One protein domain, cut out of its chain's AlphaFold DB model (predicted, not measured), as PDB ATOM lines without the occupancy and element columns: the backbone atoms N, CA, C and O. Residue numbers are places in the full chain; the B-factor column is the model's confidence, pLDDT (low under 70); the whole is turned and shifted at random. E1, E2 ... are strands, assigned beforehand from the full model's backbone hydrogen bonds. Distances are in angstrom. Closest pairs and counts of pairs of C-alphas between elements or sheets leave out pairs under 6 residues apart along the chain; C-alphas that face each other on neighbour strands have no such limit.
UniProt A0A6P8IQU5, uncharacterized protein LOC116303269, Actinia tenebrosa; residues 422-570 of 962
ATOM      1  N   ASP A 422     113.620  59.408 139.960       87.50
ATOM      2  CA  ASP A 422     112.346  59.335 139.231       87.50
ATOM      3  C   ASP A 422     112.289  60.262 137.993       87.50
ATOM      4  O   ASP A 422     111.489  60.010 137.096       87.50
ATOM      5  N   LEU A 423     113.122  61.313 137.944       88.56
ATOM      6  CA  LEU A 423     113.255  62.260 136.830       88.56
ATOM      7  C   LEU A 423     114.516  62.032 135.979       88.56
ATOM      8  O   LEU A 423     114.714  62.784 135.034       88.56
ATOM      9  N   ARG A 424     115.403  61.077 136.301       88.25
ATOM     10  CA  ARG A 424     116.689  60.894 135.594       88.25
ATOM     11  C   ARG A 424     116.481  60.239 134.224       88.25
ATOM     12  O   ARG A 424     115.772  59.242 134.124       88.25
ATOM     13  N   GLY A 425     117.146  60.762 133.195       87.19
ATOM     14  CA  GLY A 425     116.897  60.402 131.794       87.19
ATOM     15  C   GLY A 425     116.345  61.589 131.005       87.19
ATOM     16  O   GLY A 425     116.574  62.740 131.389       87.19
ATOM     17  N   ALA A 426     115.605  61.320 129.929       87.19
ATOM     18  CA  ALA A 426     114.890  62.352 129.181       87.19
ATOM     19  C   ALA A 426     113.419  62.021 128.894       87.19
ATOM     20  O   ALA A 426     113.012  60.860 128.816       87.19
ATOM     21  N   PHE A 427     112.625  63.079 128.733       88.56
ATOM     22  CA  PHE A 427     111.168  63.048 128.687       88.56
ATOM     23  C   PHE A 427     110.660  64.052 127.650       88.56
ATOM     24  O   PHE A 427     111.091  65.207 127.636       88.56
ATOM     25  N   ARG A 428     109.704  63.647 126.813       87.50
ATOM     26  CA  ARG A 428     108.972  64.560 125.932       87.50
ATOM     27  C   ARG A 428     107.992  65.370 126.775       87.50
ATOM     28  O   ARG A 428     107.215  64.789 127.532       87.50
ATOM     29  N   ILE A 429     107.994  66.692 126.624       87.50
ATOM     30  CA  ILE A 429     107.001  67.564 127.268       87.50
ATOM     31  C   ILE A 429     105.773  67.618 126.358       87.50
ATOM     32  O   ILE A 429     105.838  68.216 125.284       87.50
ATOM     33  N   THR A 430     104.669  66.981 126.753       86.50
ATOM     34  CA  THR A 430     103.457  66.873 125.920       86.50
ATOM     35  C   THR A 430     102.477  68.019 126.148       86.50
ATOM     36  O   THR A 430     101.816  68.439 125.202       86.50
ATOM     37  N   ARG A 431     102.422  68.576 127.364       86.81
ATOM     38  CA  ARG A 431     101.604  69.753 127.694       86.81
ATOM     39  C   ARG A 431     102.366  70.713 128.600       86.81
ATOM     40  O   ARG A 431     103.045  70.276 129.528       86.81
ATOM     41  N   VAL A 432     102.180  72.012 128.366       85.62
ATOM     42  CA  VAL A 432     102.546  73.092 129.290       85.62
ATOM     43  C   VAL A 432     101.289  73.894 129.614       85.62
ATOM     44  O   VAL A 432     100.524  74.255 128.719       85.62
ATOM     45  N   HIS A 433     101.070  74.169 130.894       83.31
ATOM     46  CA  HIS A 433     100.011  75.041 131.382       83.31
ATOM     47  C   HIS A 433     100.617  76.101 132.302       83.31
ATOM     48  O   HIS A 433     101.293  75.787 133.284       83.31
ATOM     49  N   ASP A 434     100.386  77.355 131.939       77.00
ATOM     50  CA  ASP A 434     100.699  78.537 132.718       77.00
ATOM     51  C   ASP A 434      99.582  78.748 133.748       77.00
ATOM     52  O   ASP A 434      98.468  79.136 133.395       77.00
ATOM     53  N   ALA A 435      99.865  78.474 135.022       73.88
ATOM     54  CA  ALA A 435      98.898  78.681 136.096       73.88
ATOM     55  C   ALA A 435      98.905  80.122 136.644       73.88
ATOM     56  O   ALA A 435      98.093  80.440 137.506       73.88
ATOM     57  N   VAL A 436      99.796  80.993 136.152       69.06
ATOM     58  CA  VAL A 436      99.804  82.431 136.470       69.06
ATOM     59  C   VAL A 436      98.702  83.139 135.688       69.06
ATOM     60  O   VAL A 436      97.936  83.909 136.255       69.06
ATOM     61  N   HIS A 437      98.602  82.828 134.393       72.19
ATOM     62  CA  HIS A 437      97.604  83.395 133.478       72.19
ATOM     63  C   HIS A 437      96.410  82.457 133.223       72.19
ATOM     64  O   HIS A 437      95.477  82.825 132.516       72.19
ATOM     65  N   ASN A 438      96.429  81.246 133.793       77.00
ATOM     66  CA  ASN A 438      95.448  80.175 133.577       77.00
ATOM     67  C   ASN A 438      95.328  79.708 132.101       77.00
ATOM     68  O   ASN A 438      94.277  79.247 131.659       77.00
ATOM     69  N   VAL A 439      96.420  79.785 131.334       79.50
ATOM     70  CA  VAL A 439      96.475  79.455 129.895       79.50
ATOM     71  C   VAL A 439      97.111  78.077 129.678       79.50
ATOM     72  O   VAL A 439      98.068  77.703 130.357       79.50
ATOM     73  N   THR A 440      96.611  77.276 128.732       82.00
ATOM     74  CA  THR A 440      97.356  76.108 128.216       82.00
ATOM     75  C   THR A 440      98.144  76.547 126.987       82.00
ATOM     76  O   THR A 440      97.537  76.995 126.021       82.00
ATOM     77  N   CYS A 441      99.471  76.415 127.007       82.06
ATOM     78  CA  CYS A 441     100.301  76.872 125.894       82.06
ATOM     79  C   CYS A 441     100.108  75.993 124.648       82.06
ATOM     80  O   CYS A 441      99.996  74.767 124.744       82.06
ATOM     81  N   HIS A 442     100.161  76.605 123.469       80.62
ATOM     82  CA  HIS A 442      99.965  75.918 122.194       80.62
ATOM     83  C   HIS A 442     101.237  75.186 121.757       80.62
ATOM     84  O   HIS A 442     102.290  75.807 121.602       80.62
ATOM     85  N   LEU A 443     101.145  73.874 121.527       79.81
ATOM     86  CA  LEU A 443     102.242  73.061 120.997       79.81
ATOM     87  C   LEU A 443     102.349  73.223 119.472       79.81
ATOM     88  O   LEU A 443     101.418  72.909 118.736       79.81
ATOM     89  N   SER A 444     103.508  73.664 118.989       73.94
ATOM     90  CA  SER A 444     103.854  73.684 117.568       73.94
ATOM     91  C   SER A 444     104.291  72.282 117.116       73.94
ATOM     92  O   SER A 444     105.219  71.730 117.711       73.94
ATOM     93  N   PRO A 445     103.692  71.703 116.057       66.06
ATOM     94  CA  PRO A 445     104.013  70.341 115.616       66.06
ATOM     95  C   PRO A 445     105.407  70.211 114.977       66.06
ATOM     96  O   PRO A 445     105.938  69.109 114.891       66.06
ATOM     97  N   LEU A 446     106.015  71.328 114.555       62.53
ATOM     98  CA  LEU A 446     107.289  71.381 113.824       62.53
ATOM     99  C   LEU A 446     108.538  71.442 114.728       62.53
ATOM    100  O   LEU A 446     109.642  71.657 114.233       62.53
ATOM    101  N   LYS A 447     108.388  71.314 116.051       66.31
ATOM    102  CA  LYS A 447     109.488  71.424 117.023       66.31
ATOM    103  C   LYS A 447     109.390  70.348 118.104       66.31
ATOM    104  O   LYS A 447     108.300  69.934 118.493       66.31
ATOM    105  N   ALA A 448     110.539  69.941 118.640       67.06
ATOM    106  CA  ALA A 448     110.621  69.025 119.773       67.06
ATOM    107  C   ALA A 448     110.686  69.780 121.114       67.06
ATOM    108  O   ALA A 448     111.375  70.785 121.241       67.06
ATOM    109  N   SER A 449     109.998  69.257 122.128       79.12
ATOM    110  CA  SER A 449     109.991  69.767 123.505       79.12
ATOM    111  C   SER A 449     110.475  68.688 124.478       79.12
ATOM    112  O   SER A 449     110.020  67.540 124.438       79.12
ATOM    113  N   LEU A 450     111.418  69.043 125.351       85.75
ATOM    114  CA  LEU A 450     112.286  68.089 126.038       85.75
ATOM    115  C   LEU A 450     112.603  68.512 127.475       85.75
ATOM    116  O   LEU A 450     113.026  69.638 127.727       85.75
ATOM    117  N   LEU A 451     112.496  67.569 128.407       89.62
ATOM    118  CA  LEU A 451     113.158  67.621 129.707       89.62
ATOM    119  C   LEU A 451     114.288  66.586 129.710       89.62
ATOM    120  O   LEU A 451     114.054  65.432 129.369       89.62
ATOM    121  N   GLU A 452     115.492  66.970 130.125       88.25
ATOM    122  CA  GLU A 452     116.578  66.033 130.456       88.25
ATOM    123  C   GLU A 452     117.026  66.274 131.899       88.25
ATOM    124  O   GLU A 452     117.127  67.427 132.307       88.25
ATOM    125  N   SER A 453     117.343  65.233 132.666       89.19
ATOM    126  CA  SER A 453     117.857  65.373 134.035       89.19
ATOM    127  C   SER A 453     118.996  64.397 134.295       89.19
ATOM    128  O   SER A 453     118.834  63.191 134.090       89.19
ATOM    129  N   ASP A 454     120.133  64.918 134.762       84.19
ATOM    130  CA  ASP A 454     121.311  64.148 135.190       84.19
ATOM    131  C   ASP A 454     121.709  63.014 134.218       84.19
ATOM    132  O   ASP A 454     122.032  61.885 134.608       84.19
ATOM    133  N   CYS A 455     121.680  63.351 132.921       79.38
ATOM    134  CA  CYS A 455     122.122  62.501 131.816       79.38
ATOM    135  C   CYS A 455     123.614  62.167 131.900       79.38
ATOM    136  O   CYS A 455     123.999  61.029 131.658       79.38
ATOM    137  N   VAL A 456     124.443  63.118 132.331       75.06
ATOM    138  CA  VAL A 456     125.562  62.770 133.213       75.06
ATOM    139  C   VAL A 456     125.256  63.365 134.584       75.06
ATOM    140  O   VAL A 456     124.554  64.373 134.688       75.06
ATOM    141  N   ASN A 457     125.701  62.696 135.644       69.75
ATOM    142  CA  ASN A 457     125.208  62.948 136.998       69.75
ATOM    143  C   ASN A 457     125.498  64.405 137.439       69.75
ATOM    144  O   ASN A 457     126.514  64.987 137.051       69.75
ATOM    145  N   LYS A 458     124.581  65.009 138.203       70.69
ATOM    146  CA  LYS A 458     124.588  66.423 138.643       70.69
ATOM    147  C   LYS A 458     124.722  67.499 137.552       70.69
ATOM    148  O   LYS A 458     125.016  68.657 137.869       70.69
ATOM    149  N   GLU A 459     124.462  67.188 136.281       74.19
ATOM    150  CA  GLU A 459     124.314  68.212 135.233       74.19
ATOM    151  C   GLU A 459     123.087  69.117 135.455       74.19
ATOM    152  O   GLU A 459     123.044  70.236 134.927       74.19
ATOM    153  N   GLY A 460     122.133  68.669 136.276       83.19
ATOM    154  CA  GLY A 460     120.871  69.331 136.552       83.19
ATOM    155  C   GLY A 460     119.766  68.932 135.576       83.19
ATOM    156  O   GLY A 460     119.926  68.049 134.731       83.19
ATOM    157  N   ILE A 461     118.645  69.638 135.687       85.69
ATOM    158  CA  ILE A 461     117.504  69.561 134.781       85.69
ATOM    159  C   ILE A 461     117.666  70.613 133.677       85.69
ATOM    160  O   ILE A 461     117.773  71.816 133.936       85.69
ATOM    161  N   TYR A 462     117.665  70.147 132.437       85.00
ATOM    162  CA  TYR A 462     117.485  70.924 131.219       85.00
ATOM    163  C   TYR A 462     116.004  70.895 130.836       85.00
ATOM    164  O   TYR A 462     115.399  69.825 130.798       85.00
ATOM    165  N   LEU A 463     115.439  72.061 130.540       81.12
ATOM    166  CA  LEU A 463     114.094  72.227 130.001       81.12
ATOM    167  C   LEU A 463     114.197  72.932 128.653       81.12
ATOM    168  O   LEU A 463     114.865  73.962 128.555       81.12
ATOM    169  N   ASP A 464     113.501  72.397 127.662       79.88
ATOM    170  CA  ASP A 464     113.346  72.948 126.322       79.88
ATOM    171  C   ASP A 464     111.865  72.916 125.964       79.88
ATOM    172  O   ASP A 464     111.277  71.860 125.721       79.88
ATOM    173  N   PHE A 465     111.243  74.085 125.999       77.00
ATOM    174  CA  PHE A 465     109.850  74.279 125.628       77.00
ATOM    175  C   PHE A 465     109.741  75.082 124.329       77.00
ATOM    176  O   PHE A 465     108.714  75.701 124.082       77.00
ATOM    177  N   SER A 466     110.767  75.036 123.470       71.50
ATOM    178  CA  SER A 466     110.813  75.767 122.194       71.50
ATOM    179  C   SER A 466     109.649  75.477 121.253       71.50
ATOM    180  O   SER A 466     109.310  76.316 120.414       71.50
ATOM    181  N   ALA A 467     109.023  74.306 121.385       73.56
ATOM    182  CA  ALA A 467     107.813  73.950 120.660       73.56
ATOM    183  C   ALA A 467     106.553  74.692 121.143       73.56
ATOM    184  O   ALA A 467     105.603  74.799 120.375       73.56
ATOM    185  N   PHE A 468     106.516  75.217 122.368       73.38
ATOM    186  CA  PHE A 468     105.335  75.876 122.926       73.38
ATOM    187  C   PHE A 468     105.309  77.383 122.627       73.38
ATOM    188  O   PHE A 468     106.330  78.066 122.684       73.38
ATOM    189  N   ARG A 469     104.118  77.912 122.325       73.00
ATOM    190  CA  ARG A 469     103.835  79.345 122.125       73.00
ATOM    191  C   ARG A 469     102.683  79.786 123.040       73.00
ATOM    192  O   ARG A 469     101.846  78.961 123.401       73.00
ATOM    193  N   GLY A 470     102.634  81.071 123.401       66.75
ATOM    194  CA  GLY A 470     101.618  81.611 124.323       66.75
ATOM    195  C   GLY A 470     101.814  81.175 125.783       66.75
ATOM    196  O   GLY A 470     100.866  80.736 126.424       66.75
ATOM    197  N   CYS A 471     103.055  81.229 126.287       66.62
ATOM    198  CA  CYS A 471     103.396  80.985 127.696       66.62
ATOM    199  C   CYS A 471     103.887  82.285 128.368       66.62
ATOM    200  O   CYS A 471     105.094  82.473 128.557       66.62
ATOM    201  N   ASP A 472     102.985  83.196 128.728       56.53
ATOM    202  CA  ASP A 472     103.374  84.556 129.133       56.53
ATOM    203  C   ASP A 472     103.994  84.660 130.538       56.53
ATOM    204  O   ASP A 472     104.732  85.601 130.835       56.53
ATOM    205  N   GLY A 473     103.843  83.635 131.378       53.75
ATOM    206  CA  GLY A 473     104.490  83.514 132.690       53.75
ATOM    207  C   GLY A 473     106.021  83.410 132.648       53.75
ATOM    208  O   GLY A 473     106.660  83.505 133.693       53.75
ATOM    209  N   PHE A 474     106.625  83.243 131.464       51.03
ATOM    210  CA  PHE A 474     108.070  83.411 131.248       51.03
ATOM    211  C   PHE A 474     108.453  84.757 130.605       51.03
ATOM    212  O   PHE A 474     109.643  85.065 130.566       51.03
ATOM    213  N   ASN A 475     107.485  85.544 130.120       42.84
ATOM    214  CA  ASN A 475     107.702  86.782 129.363       42.84
ATOM    215  C   ASN A 475     107.675  88.057 130.227       42.84
ATOM    216  O   ASN A 475     108.287  89.052 129.842       42.84
ATOM    217  N   ASN A 476     107.000  88.040 131.382       40.50
ATOM    218  CA  ASN A 476     106.697  89.236 132.182       40.50
ATOM    219  C   ASN A 476     107.884  89.811 133.002       40.50
ATOM    220  O   ASN A 476     107.806  89.935 134.222       40.50
ATOM    221  N   ASP A 477     108.947  90.262 132.326       40.03
ATOM    222  CA  ASP A 477     109.563  91.552 132.680       40.03
ATOM    223  C   ASP A 477     108.953  92.611 131.756       40.03
ATOM    224  O   ASP A 477     109.096  92.529 130.538       40.03
ATOM    225  N   THR A 478     108.347  93.659 132.312       36.78
ATOM    226  CA  THR A 478     107.659  94.737 131.569       36.78
ATOM    227  C   THR A 478     108.598  95.679 130.789       36.78
ATOM    228  O   THR A 478     108.230  96.795 130.442       36.78
ATOM    229  N   SER A 479     109.827  95.244 130.498       36.06
ATOM    230  CA  SER A 479     110.916  96.062 129.938       36.06
ATOM    231  C   SER A 479     111.071  95.978 128.410       36.06
ATOM    232  O   SER A 479     112.114  96.346 127.877       36.06
ATOM    233  N   GLY A 480     110.066  95.463 127.693       30.14
ATOM    234  CA  GLY A 480     110.041  95.412 126.221       30.14
ATOM    235  C   GLY A 480     111.032  94.437 125.561       30.14
ATOM    236  O   GLY A 480     111.052  94.316 124.339       30.14
ATOM    237  N   VAL A 481     111.843  93.709 126.334       31.69
ATOM    238  CA  VAL A 481     112.816  92.737 125.813       31.69
ATOM    239  C   VAL A 481     112.206  91.336 125.812       31.69
ATOM    240  O   VAL A 481     112.250  90.640 126.827       31.69
ATOM    241  N   MET A 482     111.681  90.902 124.659       31.39
ATOM    242  CA  MET A 482     111.131  89.550 124.479       31.39
ATOM    243  C   MET A 482     112.066  88.459 125.027       31.39
ATOM    244  O   MET A 482     113.254  88.382 124.686       31.39
ATOM    245  N   TYR A 483     111.506  87.555 125.831       39.75
ATOM    246  CA  TYR A 483     112.198  86.379 126.347       39.75
ATOM    247  C   TYR A 483     112.350  85.299 125.259       39.75
ATOM    248  O   TYR A 483     111.750  84.232 125.325       39.75
ATOM    249  N   ALA A 484     113.242  85.530 124.290       37.91
ATOM    250  CA  ALA A 484     113.727  84.512 123.348       37.91
ATOM    251  C   ALA A 484     114.607  83.460 124.070       37.91
ATOM    252  O   ALA A 484     115.830  83.395 123.890       37.91
ATOM    253  N   ARG A 485     114.005  82.724 125.016       52.06
ATOM    254  CA  ARG A 485     114.654  81.815 125.976       52.06
ATOM    255  C   ARG A 485     113.771  80.616 126.321       52.06
ATOM    256  O   ARG A 485     113.642  80.257 127.489       52.06
ATOM    257  N   ASP A 486     113.323  79.943 125.271       58.94
ATOM    258  CA  ASP A 486     112.764  78.587 125.178       58.94
ATOM    259  C   ASP A 486     113.460  77.514 126.056       58.94
ATOM    260  O   ASP A 486     112.935  76.419 126.251       58.94
ATOM    261  N   ILE A 487     114.678  77.800 126.538       69.88
ATOM    262  CA  ILE A 487     115.586  76.870 127.210       69.88
ATOM    263  C   ILE A 487     115.951  77.366 128.617       69.88
ATOM    264  O   ILE A 487     116.486  78.469 128.806       69.88
ATOM    265  N   VAL A 488     115.764  76.503 129.618       75.62
ATOM    266  CA  VAL A 488     116.091  76.760 131.029       75.62
ATOM    267  C   VAL A 488     116.979  75.643 131.590       75.62
ATOM    268  O   VAL A 488     116.715  74.462 131.405       75.62
ATOM    269  N   TYR A 489     118.036  76.024 132.314       76.88
ATOM    270  CA  TYR A 489     118.926  75.105 133.035       76.88
ATOM    271  C   TYR A 489     118.749  75.301 134.544       76.88
ATOM    272  O   TYR A 489     118.973  76.407 135.047       76.88
ATOM    273  N   LEU A 490     118.384  74.240 135.264       80.38
ATOM    274  CA  LEU A 490     118.129  74.216 136.706       80.38
ATOM    275  C   LEU A 490     119.058  73.187 137.369       80.38
ATOM    276  O   LEU A 490     118.966  72.004 137.067       80.38
ATOM    277  N   ARG A 491     119.938  73.583 138.295       79.88
ATOM    278  CA  ARG A 491     120.712  72.611 139.095       79.88
ATOM    279  C   ARG A 491     119.925  72.202 140.332       79.88
ATOM    280  O   ARG A 491     119.369  73.074 141.004       79.88
ATOM    281  N   CYS A 492     119.919  70.912 140.661       83.12
ATOM    282  CA  CYS A 492     119.318  70.440 141.903       83.12
ATOM    283  C   CYS A 492     120.131  70.897 143.119       83.12
ATOM    284  O   CYS A 492     121.361  70.887 143.131       83.12
ATOM    285  N   TYR A 493     119.405  71.380 144.121       79.06
ATOM    286  CA  TYR A 493     119.917  72.021 145.328       79.06
ATOM    287  C   TYR A 493     119.330  71.391 146.599       79.06
ATOM    288  O   TYR A 493     119.590  71.885 147.689       79.06
ATOM    289  N   SER A 494     118.587  70.287 146.490       79.88
ATOM    290  CA  SER A 494     118.216  69.416 147.607       79.88
ATOM    291  C   SER A 494     118.162  67.961 147.153       79.88
ATOM    292  O   SER A 494     117.999  67.681 145.968       79.88
ATOM    293  N   ALA A 495     118.241  67.027 148.100       80.19
ATOM    294  CA  ALA A 495     117.749  65.679 147.841       80.19
ATOM    295  C   ALA A 495     116.228  65.726 147.600       80.19
ATOM    296  O   ALA A 495     115.553  66.664 148.042       80.19
ATOM    297  N   SER A 496     115.685  64.722 146.914       86.19
ATOM    298  CA  SER A 496     114.239  64.570 146.744       86.19
ATOM    299  C   SER A 496     113.575  64.054 148.021       86.19
ATOM    300  O   SER A 496     114.045  63.060 148.580       86.19
ATOM    301  N   TRP A 497     112.448  64.635 148.439       85.12
ATOM    302  CA  TRP A 497     111.636  64.101 149.545       85.12
ATOM    303  C   TRP A 497     110.176  63.870 149.138       85.12
ATOM    304  O   TRP A 497     109.656  64.542 148.250       85.12
ATOM    305  N   LYS A 498     109.502  62.929 149.812       85.38
ATOM    306  CA  LYS A 498     108.087  62.590 149.578       85.38
ATOM    307  C   LYS A 498     107.174  63.200 150.651       85.38
ATOM    308  O   LYS A 498     107.535  63.230 151.828       85.38
ATOM    309  N   LYS A 499     105.991  63.686 150.251       78.81
ATOM    310  CA  LYS A 499     104.888  64.127 151.135       78.81
ATOM    311  C   LYS A 499     103.554  64.058 150.375       78.81
ATOM    312  O   LYS A 499     103.456  64.599 149.281       78.81
ATOM    313  N   GLY A 500     102.529  63.419 150.947       76.62
ATOM    314  CA  GLY A 500     101.171  63.398 150.371       76.62
ATOM    315  C   GLY A 500     101.083  62.805 148.956       76.62
ATOM    316  O   GLY A 500     100.374  63.340 148.115       76.62
ATOM    317  N   GLY A 501     101.867  61.765 148.651       82.44
ATOM    318  CA  GLY A 501     101.928  61.165 147.308       82.44
ATOM    319  C   GLY A 501     102.739  61.950 146.263       82.44
ATOM    320  O   GLY A 501     102.922  61.451 145.154       82.44
ATOM    321  N   TRP A 502     103.267  63.128 146.608       86.19
ATOM    322  CA  TRP A 502     104.132  63.946 145.752       86.19
ATOM    323  C   TRP A 502     105.610  63.819 146.150       86.19
ATOM    324  O   TRP A 502     105.940  63.736 147.339       86.19
ATOM    325  N   ASN A 503     106.501  63.852 145.158       89.44
ATOM    326  CA  ASN A 503     107.924  64.145 145.315       89.44
ATOM    327  C   ASN A 503     108.165  65.661 145.242       89.44
ATOM    328  O   ASN A 503     107.473  66.371 144.511       89.44
ATOM    329  N   TYR A 504     109.201  66.138 145.931       86.88
ATOM    330  CA  TYR A 504     109.635  67.535 145.930       86.88
ATOM    331  C   TYR A 504     111.160  67.622 145.832       86.88
ATOM    332  O   TYR A 504     111.859  66.785 146.408       86.88
ATOM    333  N   VAL A 505     111.677  68.643 145.146       88.56
ATOM    334  CA  VAL A 505     113.106  68.994 145.113       88.56
ATOM    335  C   VAL A 505     113.282  70.506 144.936       88.56
ATOM    336  O   VAL A 505     112.568  71.134 144.159       88.56
ATOM    337  N   VAL A 506     114.243  71.103 145.642       84.88
ATOM    338  CA  VAL A 506     114.638  72.505 145.441       84.88
ATOM    339  C   VAL A 506     115.690  72.572 144.341       84.88
ATOM    340  O   VAL A 506     116.657  71.809 144.358       84.88
ATOM    341  N   VAL A 507     115.543  73.508 143.408       82.38
ATOM    342  CA  VAL A 507     116.482  73.733 142.302       82.38
ATOM    343  C   VAL A 507     116.840  75.216 142.166       82.38
ATOM    344  O   VAL A 507     116.204  76.084 142.761       82.38
ATOM    345  N   LYS A 508     117.881  75.533 141.389       78.44
ATOM    346  CA  LYS A 508     118.343  76.911 141.148       78.44
ATOM    347  C   LYS A 508     118.778  77.101 139.698       78.44
ATOM    348  O   LYS A 508     119.494  76.255 139.161       78.44
ATOM    349  N   ARG A 509     118.399  78.217 139.065       74.12
ATOM    350  CA  ARG A 509     118.767  78.507 137.666       74.12
ATOM    351  C   ARG A 509     120.283  78.686 137.509       74.12
ATOM    352  O   ARG A 509     120.902  79.475 138.226       74.12
ATOM    353  N   ASP A 510     120.891  77.974 136.561       64.69
ATOM    354  CA  ASP A 510     122.341  78.021 136.344       64.69
ATOM    355  C   ASP A 510     122.770  79.347 135.684       64.69
ATOM    356  O   ASP A 510     122.431  79.643 134.535       64.69
ATOM    357  N   LYS A 511     123.559  80.153 136.406       56.47
ATOM    358  CA  LYS A 511     124.122  81.414 135.897       56.47
ATOM    359  C   LYS A 511     125.203  81.207 134.829       56.47
ATOM    360  O   LYS A 511     125.410  82.101 134.012       56.47
ATOM    361  N   THR A 512     125.912  80.077 134.834       49.19
ATOM    362  CA  THR A 512     127.115  79.856 134.007       49.19
ATOM    363  C   THR A 512     126.801  79.678 132.523       49.19
ATOM    364  O   THR A 512     127.592  80.110 131.683       49.19
ATOM    365  N   LYS A 513     125.621  79.128 132.203       51.91
ATOM    366  CA  LYS A 513     125.133  78.890 130.834       51.91
ATOM    367  C   LYS A 513     124.336  80.074 130.245       51.91
ATOM    368  O   LYS A 513     123.829  79.974 129.128       51.91
ATOM    369  N   LYS A 514     124.246  81.226 130.936       50.28
ATOM    370  CA  LYS A 514     123.635  82.458 130.388       50.28
ATOM    371  C   LYS A 514     124.405  82.955 129.149       50.28
ATOM    372  O   LYS A 514     125.509  83.483 129.274       50.28
ATOM    373  N   LYS A 515     123.761  82.952 127.975       39.12
ATOM    374  CA  LYS A 515     123.981  84.022 126.983       39.12
ATOM    375  C   LYS A 515     123.352  85.315 127.538       39.12
ATOM    376  O   LYS A 515     122.171  85.290 127.861       39.12
ATOM    377  N   ILE A 516     124.121  86.407 127.608       33.16
ATOM    378  CA  ILE A 516     123.680  87.825 127.674       33.16
ATOM    379  C   ILE A 516     122.787  88.273 128.870       33.16
ATOM    380  O   ILE A 516     121.755  87.679 129.186       33.16
ATOM    381  N   GLY A 517     123.135  89.429 129.453       33.72
ATOM    382  CA  GLY A 517     122.174  90.475 129.857       33.72
ATOM    383  C   GLY A 517     121.607  90.477 131.283       33.72
ATOM    384  O   GLY A 517     121.680  91.493 131.963       33.72
ATOM    385  N   TYR A 518     121.002  89.382 131.744       32.47
ATOM    386  CA  TYR A 518     120.042  89.473 132.860       32.47
ATOM    387  C   TYR A 518     120.648  89.774 134.245       32.47
ATOM    388  O   TYR A 518     121.564  89.058 134.672       32.47
ATOM    389  N   ARG A 519     120.044  90.741 134.968       33.88
ATOM    390  CA  ARG A 519     120.364  91.160 136.355       33.88
ATOM    391  C   ARG A 519     120.367  89.988 137.363       33.88
ATOM    392  O   ARG A 519     119.945  88.864 137.079       33.88
ATOM    393  N   ASN A 520     120.940  90.241 138.543       39.38
ATOM    394  CA  ASN A 520     121.201  89.233 139.575       39.38
ATOM    395  C   ASN A 520     120.055  89.103 140.591       39.38
ATOM    396  O   ASN A 520     120.074  89.768 141.620       39.38
ATOM    397  N   THR A 521     119.161  88.138 140.387       47.19
ATOM    398  CA  THR A 521     118.425  87.502 141.490       47.19
ATOM    399  C   THR A 521     118.890  86.045 141.606       47.19
ATOM    400  O   THR A 521     119.041  85.338 140.609       47.19
ATOM    401  N   GLU A 522     119.231  85.595 142.817       52.97
ATOM    402  CA  GLU A 522     119.665  84.207 143.080       52.97
ATOM    403  C   GLU A 522     118.490  83.329 143.514       52.97
ATOM    404  O   GLU A 522     118.593  82.591 144.490       52.97
ATOM    405  N   MET A 523     117.373  83.437 142.792       62.66
ATOM    406  CA  MET A 523     116.140  82.740 143.143       62.66
ATOM    407  C   MET A 523     116.317  81.227 143.055       62.66
ATOM    408  O   MET A 523     116.956  80.698 142.140       62.66
ATOM    409  N   PHE A 524     115.744  80.558 144.045       72.50
ATOM    410  CA  PHE A 524     115.552  79.123 144.059       72.50
ATOM    411  C   PHE A 524     114.105  78.859 143.677       72.50
ATOM    412  O   PHE A 524     113.235  79.691 143.907       72.50
ATOM    413  N   HIS A 525     113.873  77.698 143.095       78.50
ATOM    414  CA  HIS A 525     112.584  77.269 142.585       78.50
ATOM    415  C   HIS A 525     112.271  75.926 143.237       78.50
ATOM    416  O   HIS A 525     113.173  75.089 143.359       78.50
ATOM    417  N   CYS A 526     111.034  75.693 143.661       81.00
ATOM    418  CA  CYS A 526     110.626  74.348 144.046       81.00
ATOM    419  C   CYS A 526     110.057  73.598 142.838       81.00
ATOM    420  O   CYS A 526     109.251  74.136 142.076       81.00
ATOM    421  N   LEU A 527     110.461  72.341 142.676       88.00
ATOM    422  CA  LEU A 527     109.798  71.388 141.795       88.00
ATOM    423  C   LEU A 527     108.963  70.439 142.653       88.00
ATOM    424  O   LEU A 527     109.493  69.820 143.578       88.00
ATOM    425  N   ARG A 528     107.683  70.279 142.316       88.62
ATOM    426  CA  ARG A 528     106.791  69.256 142.883       88.62
ATOM    427  C   ARG A 528     106.356  68.338 141.754       88.62
ATOM    428  O   ARG A 528     105.897  68.828 140.732       88.62
ATOM    429  N   PHE A 529     106.481  67.025 141.901       90.94
ATOM    430  CA  PHE A 529     106.078  66.101 140.840       90.94
ATOM    431  C   PHE A 529     105.505  64.792 141.374       90.94
ATOM    432  O   PHE A 529     105.879  64.318 142.448       90.94
ATOM    433  N   LYS A 530     104.587  64.200 140.615       90.00
ATOM    434  CA  LYS A 530     104.052  62.859 140.864       90.00
ATOM    435  C   LYS A 530     104.225  62.038 139.600       90.00
ATOM    436  O   LYS A 530     103.938  62.511 138.503       90.00
ATOM    437  N   LYS A 531     104.712  60.817 139.786       88.69
ATOM    438  CA  LYS A 531     104.837  59.812 138.742       88.69
ATOM    439  C   LYS A 531     103.635  58.875 138.814       88.69
ATOM    440  O   LYS A 531     103.299  58.409 139.902       88.69
ATOM    441  N   ASP A 532     102.992  58.639 137.680       85.25
ATOM    442  CA  ASP A 532     102.010  57.573 137.525       85.25
ATOM    443  C   ASP A 532     102.732  56.216 137.476       85.25
ATOM    444  O   ASP A 532     103.794  56.079 136.866       85.25
ATOM    445  N   GLN A 533     102.165  55.223 138.157       80.88
ATOM    446  CA  GLN A 533     102.691  53.862 138.210       80.88
ATOM    447  C   GLN A 533     102.249  53.018 137.009       80.88
ATOM    448  O   GLN A 533     102.956  52.077 136.668       80.88
ATOM    449  N   ILE A 534     101.131  53.366 136.358       79.69
ATOM    450  CA  ILE A 534     100.594  52.635 135.202       79.69
ATOM    451  C   ILE A 534     101.211  53.189 133.914       79.69
ATOM    452  O   ILE A 534     101.960  52.498 133.232       79.69
ATOM    453  N   THR A 535     100.952  54.462 133.591       77.44
ATOM    454  CA  THR A 535     101.417  55.053 132.321       77.44
ATOM    455  C   THR A 535     102.890  55.465 132.327       77.44
ATOM    456  O   THR A 535     103.406  55.900 131.301       77.44
ATOM    457  N   ASN A 536     103.581  55.369 133.473       81.06
ATOM    458  CA  ASN A 536     104.965  55.827 133.681       81.06
ATOM    459  C   ASN A 536     105.161  57.359 133.499       81.06
ATOM    460  O   ASN A 536     106.271  57.865 133.694       81.06
ATOM    461  N   ASN A 537     104.090  58.095 133.160       88.81
ATOM    462  CA  ASN A 537     104.052  59.541 132.948       88.81
ATOM    463  C   ASN A 537     104.309  60.317 134.242       88.81
ATOM    464  O   ASN A 537     104.067  59.832 135.350       88.81
ATOM    465  N   ILE A 538     104.770  61.560 134.111       90.88
ATOM    466  CA  ILE A 538     105.058  62.432 135.249       90.88
ATOM    467  C   ILE A 538     104.327  63.762 135.075       90.88
ATOM    468  O   ILE A 538     104.448  64.424 134.047       90.88
ATOM    469  N   LYS A 539     103.604  64.178 136.120       90.56
ATOM    470  CA  LYS A 539     103.046  65.529 136.236       90.56
ATOM    471  C   LYS A 539     103.959  66.357 137.132       90.56
ATOM    472  O   LYS A 539     104.126  66.031 138.311       90.56
ATOM    473  N   LEU A 540     104.565  67.395 136.566       90.25
ATOM    474  CA  LEU A 540     105.589  68.246 137.173       90.25
ATOM    475  C   LEU A 540     105.065  69.681 137.326       90.25
ATOM    476  O   LEU A 540     104.473  70.237 136.412       90.25
ATOM    477  N   PHE A 541     105.314  70.288 138.480       87.12
ATOM    478  CA  PHE A 541     105.001  71.673 138.820       87.12
ATOM    479  C   PHE A 541     106.312  72.408 139.104       87.12
ATOM    480  O   PHE A 541     107.165  71.871 139.819       87.12
ATOM    481  N   ILE A 542     106.468  73.623 138.579       83.44
ATOM    482  CA  ILE A 542     107.662  74.462 138.754       83.44
ATOM    483  C   ILE A 542     107.246  75.806 139.348       83.44
ATOM    484  O   ILE A 542     106.699  76.642 138.634       83.44
ATOM    485  N   TYR A 543     107.510  76.004 140.641       77.19
ATOM    486  CA  TYR A 543     107.223  77.243 141.371       77.19
ATOM    487  C   TYR A 543     108.394  78.221 141.249       77.19
ATOM    488  O   TYR A 543     109.551  77.823 141.399       77.19
ATOM    489  N   PHE A 544     108.124  79.508 141.017       67.88
ATOM    490  CA  PHE A 544     109.196  80.491 140.789       67.88
ATOM    491  C   PHE A 544     109.963  80.948 142.048       67.88
ATOM    492  O   PHE A 544     111.005  81.587 141.907       67.88
ATOM    493  N   ASP A 545     109.538  80.545 143.249       64.69
ATOM    494  CA  ASP A 545     110.263  80.703 144.523       64.69
ATOM    495  C   ASP A 545     110.493  79.323 145.191       64.69
ATOM    496  O   ASP A 545     110.023  78.296 144.696       64.69
ATOM    497  N   SER A 546     111.187  79.265 146.335       62.47
ATOM    498  CA  SER A 546     111.348  78.033 147.135       62.47
ATOM    499  C   SER A 546     110.069  77.573 147.853       62.47
ATOM    500  O   SER A 546     110.081  76.539 148.522       62.47
ATOM    501  N   LEU A 547     108.967  78.315 147.697       69.62
ATOM    502  CA  LEU A 547     107.619  77.908 148.081       69.62
ATOM    503  C   LEU A 547     107.239  76.613 147.357       69.62
ATOM    504  O   LEU A 547     107.069  76.588 146.142       69.62
ATOM    505  N   CYS A 548     107.106  75.528 148.117       66.56
ATOM    506  CA  CYS A 548     106.860  74.199 147.560       66.56
ATOM    507  C   CYS A 548     105.378  73.800 147.459       66.56
ATOM    508  O   CYS A 548     105.113  72.656 147.094       66.56
ATOM    509  N   GLY A 549     104.427  74.685 147.792       61.12
ATOM    510  CA  GLY A 549     102.983  74.446 147.631       61.12
ATOM    511  C   GLY A 549     102.516  73.113 148.226       61.12
ATOM    512  O   GLY A 549     102.094  72.208 147.504       61.12
ATOM    513  N   PHE A 550     102.634  72.950 149.546       58.28
ATOM    514  CA  PHE A 550     102.308  71.690 150.227       58.28
ATOM    515  C   PHE A 550     100.827  71.555 150.608       58.28
ATOM    516  O   PHE A 550     100.467  70.578 151.272       58.28
ATOM    517  N   SER A 551      99.998  72.542 150.269       55.12
ATOM    518  CA  SER A 551      98.563  72.582 150.542       55.12
ATOM    519  C   SER A 551      97.796  72.826 149.244       55.12
ATOM    520  O   SER A 551      97.810  73.934 148.708       55.12
ATOM    521  N   ASP A 552      97.095  71.803 148.749       48.28
ATOM    522  CA  ASP A 552      96.378  71.875 147.467       48.28
ATOM    523  C   ASP A 552      95.230  72.912 147.450       48.28
ATOM    524  O   ASP A 552      94.768  73.295 146.376       48.28
ATOM    525  N   SER A 553      94.815  73.440 148.610       45.97
ATOM    526  CA  SER A 553      93.854  74.548 148.715       45.97
ATOM    527  C   SER A 553      94.468  75.941 148.515       45.97
ATOM    528  O   SER A 553      93.769  76.834 148.047       45.97
ATOM    529  N   HIS A 554      95.751  76.156 148.838       43.72
ATOM    530  CA  HIS A 554      96.395  77.481 148.732       43.72
ATOM    531  C   HIS A 554      97.122  77.723 147.402       43.72
ATOM    532  O   HIS A 554      97.349  78.875 147.025       43.72
ATOM    533  N   ILE A 555      97.433  76.651 146.667       50.62
ATOM    534  CA  ILE A 555      98.128  76.702 145.371       50.62
ATOM    535  C   ILE A 555      97.373  77.561 144.341       50.62
ATOM    536  O   ILE A 555      98.015  78.255 143.559       50.62
ATOM    537  N   LYS A 556      96.034  77.574 144.372       47.88
ATOM    538  CA  LYS A 556      95.190  78.197 143.334       47.88
ATOM    539  C   LYS A 556      95.342  79.720 143.163       47.88
ATOM    540  O   LYS A 556      95.059  80.204 142.076       47.88
ATOM    541  N   ASN A 557      95.747  80.472 144.197       45.25
ATOM    542  CA  ASN A 557      95.500  81.929 144.241       45.25
ATOM    543  C   ASN A 557      96.721  82.830 144.538       45.25
ATOM    544  O   ASN A 557      96.534  84.038 144.653       45.25
ATOM    545  N   SER A 558      97.941  82.310 144.761       46.53
ATOM    546  CA  SER A 558      99.010  83.154 145.362       46.53
ATOM    547  C   SER A 558     100.472  82.897 144.978       46.53
ATOM    548  O   SER A 558     101.330  83.697 145.346       46.53
ATOM    549  N   THR A 559     100.792  81.826 144.247       55.56
ATOM    550  CA  THR A 559     102.177  81.545 143.819       55.56
ATOM    551  C   THR A 559     102.230  81.311 142.316       55.56
ATOM    552  O   THR A 559     101.463  80.487 141.828       55.56
ATOM    553  N   PRO A 560     103.113  81.990 141.562       60.44
ATOM    554  CA  PRO A 560     103.242  81.729 140.138       60.44
ATOM    555  C   PRO A 560     103.995  80.412 139.896       60.44
ATOM    556  O   PRO A 560     105.092  80.196 140.433       60.44
ATOM    557  N   TYR A 561     103.410  79.531 139.082       72.00
ATOM    558  CA  TYR A 561     104.010  78.259 138.678       72.00
ATOM    559  C   TYR A 561     103.568  77.814 137.279       72.00
ATOM    560  O   TYR A 561     102.517  78.208 136.778       72.00
ATOM    561  N   PHE A 562     104.362  76.929 136.677       79.31
ATOM    562  CA  PHE A 562     103.994  76.183 135.472       79.31
ATOM    563  C   PHE A 562     103.707  74.718 135.798       79.31
ATOM    564  O   PHE A 562     104.355  74.135 136.672       79.31
ATOM    565  N   VAL A 563     102.774  74.113 135.062       85.31
ATOM    566  CA  VAL A 563     102.491  72.672 135.078       85.31
ATOM    567  C   VAL A 563     102.935  72.055 133.758       85.31
ATOM    568  O   VAL A 563     102.626  72.570 132.686       85.31
ATOM    569  N   PHE A 564     103.628  70.928 133.851       86.94
ATOM    570  CA  PHE A 564     104.121  70.139 132.733       86.94
ATOM    571  C   PHE A 564     103.584  68.715 132.867       86.94
ATOM    572  O   PHE A 564     103.768  68.081 133.909       86.94
ATOM    573  N   ASP A 565     102.969  68.202 131.808       89.06
ATOM    574  CA  ASP A 565     102.762  66.764 131.644       89.06
ATOM    575  C   ASP A 565     103.905  66.247 130.753       89.06
ATOM    576  O   ASP A 565     104.139  66.778 129.661       89.06
ATOM    577  N   ILE A 566     104.682  65.278 131.256       90.31
ATOM    578  CA  ILE A 566     105.883  64.757 130.585       90.31
ATOM    579  C   ILE A 566     105.862  63.224 130.507       90.31
ATOM    580  O   ILE A 566     105.442  62.537 131.441       90.31
ATOM    581  N   VAL A 567     106.354  62.693 129.388       88.75
ATOM    582  CA  VAL A 567     106.345  61.261 129.042       88.75
ATOM    583  C   VAL A 567     107.790  60.793 128.830       88.75
ATOM    584  O   VAL A 567     108.514  61.476 128.104       88.75
ATOM    585  N   PRO A 568     108.252  59.672 129.420       85.12
ATOM    586  CA  PRO A 568     109.606  59.159 129.186       85.12
ATOM    587  C   PRO A 568     109.898  58.942 127.695       85.12
ATOM    588  O   PRO A 568     109.071  58.381 126.977       85.12
ATOM    589  N   LEU A 569     111.076  59.353 127.217       78.44
ATOM    590  CA  LEU A 569     111.495  59.062 125.845       78.44
ATOM    591  C   LEU A 569     111.985  57.618 125.729       78.44
ATOM    592  O   LEU A 569     112.953  57.220 126.380       78.44
ATOM    593  N   THR A 570     111.341  56.843 124.859       67.19
ATOM    594  CA  THR A 570     111.791  55.495 124.506       67.19
ATOM    595  C   THR A 570     113.101  55.555 123.718       67.19
ATOM    596  O   THR A 570     113.308  56.435 122.880       67.19
TER     597      THR A 570
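What this domain is: This is residues 422 to 570 of the 962 residues of the protein "uncharacterized protein LOC116303269" of Actinia tenebrosa (UniProt A0A6P8IQU5). Little of the printed part is regular structure, but its strands make a closed barrel: round the ring run E1, E2, E3, E4, E6, E7, E8, E9 and back to E1, antiparallel throughout. E5 pairs with E6 outside the ring, and loop residues 476 to 481 stick out. E1 to E4 and E5 to E9 are meanders, each strand the antiparallel neighbour of the one before. The 149 residues include nine named strands, 57 residues, all strand, compact: radius of gyration of the C-alphas 14.9 A, spans 43 by 35 by 31 A.

How they stand to each other: Start at E1, residues 425 to 434, which bends by 69 degrees at residue 430. On one side lies E2, residues 450 to 453, with N 427 and O 451 within hydrogen-bond range at 2.8 A; on the other lies E9, residues 561 to 568, with N 563 and O 433 at 2.9 A.

Where its parts are: Find C-alpha 425 at (116.897, 60.402, 131.794); E1 runs 24.3 A from there. E3 holds residues 461 to 464, E4 487 to 492, E5 497 to 499, E6 502 to 509, E7 524 to 531, E8 538 to 543. E9 ends at (109.606, 59.159, 129.186).

The domain as a whole: The printed part has no cut. Links E1 to E2, E3 to E4, E6 to E7 and E8 to E9 are long. Look for pLDDT under 70 in 56 residues, among them 470 to 487.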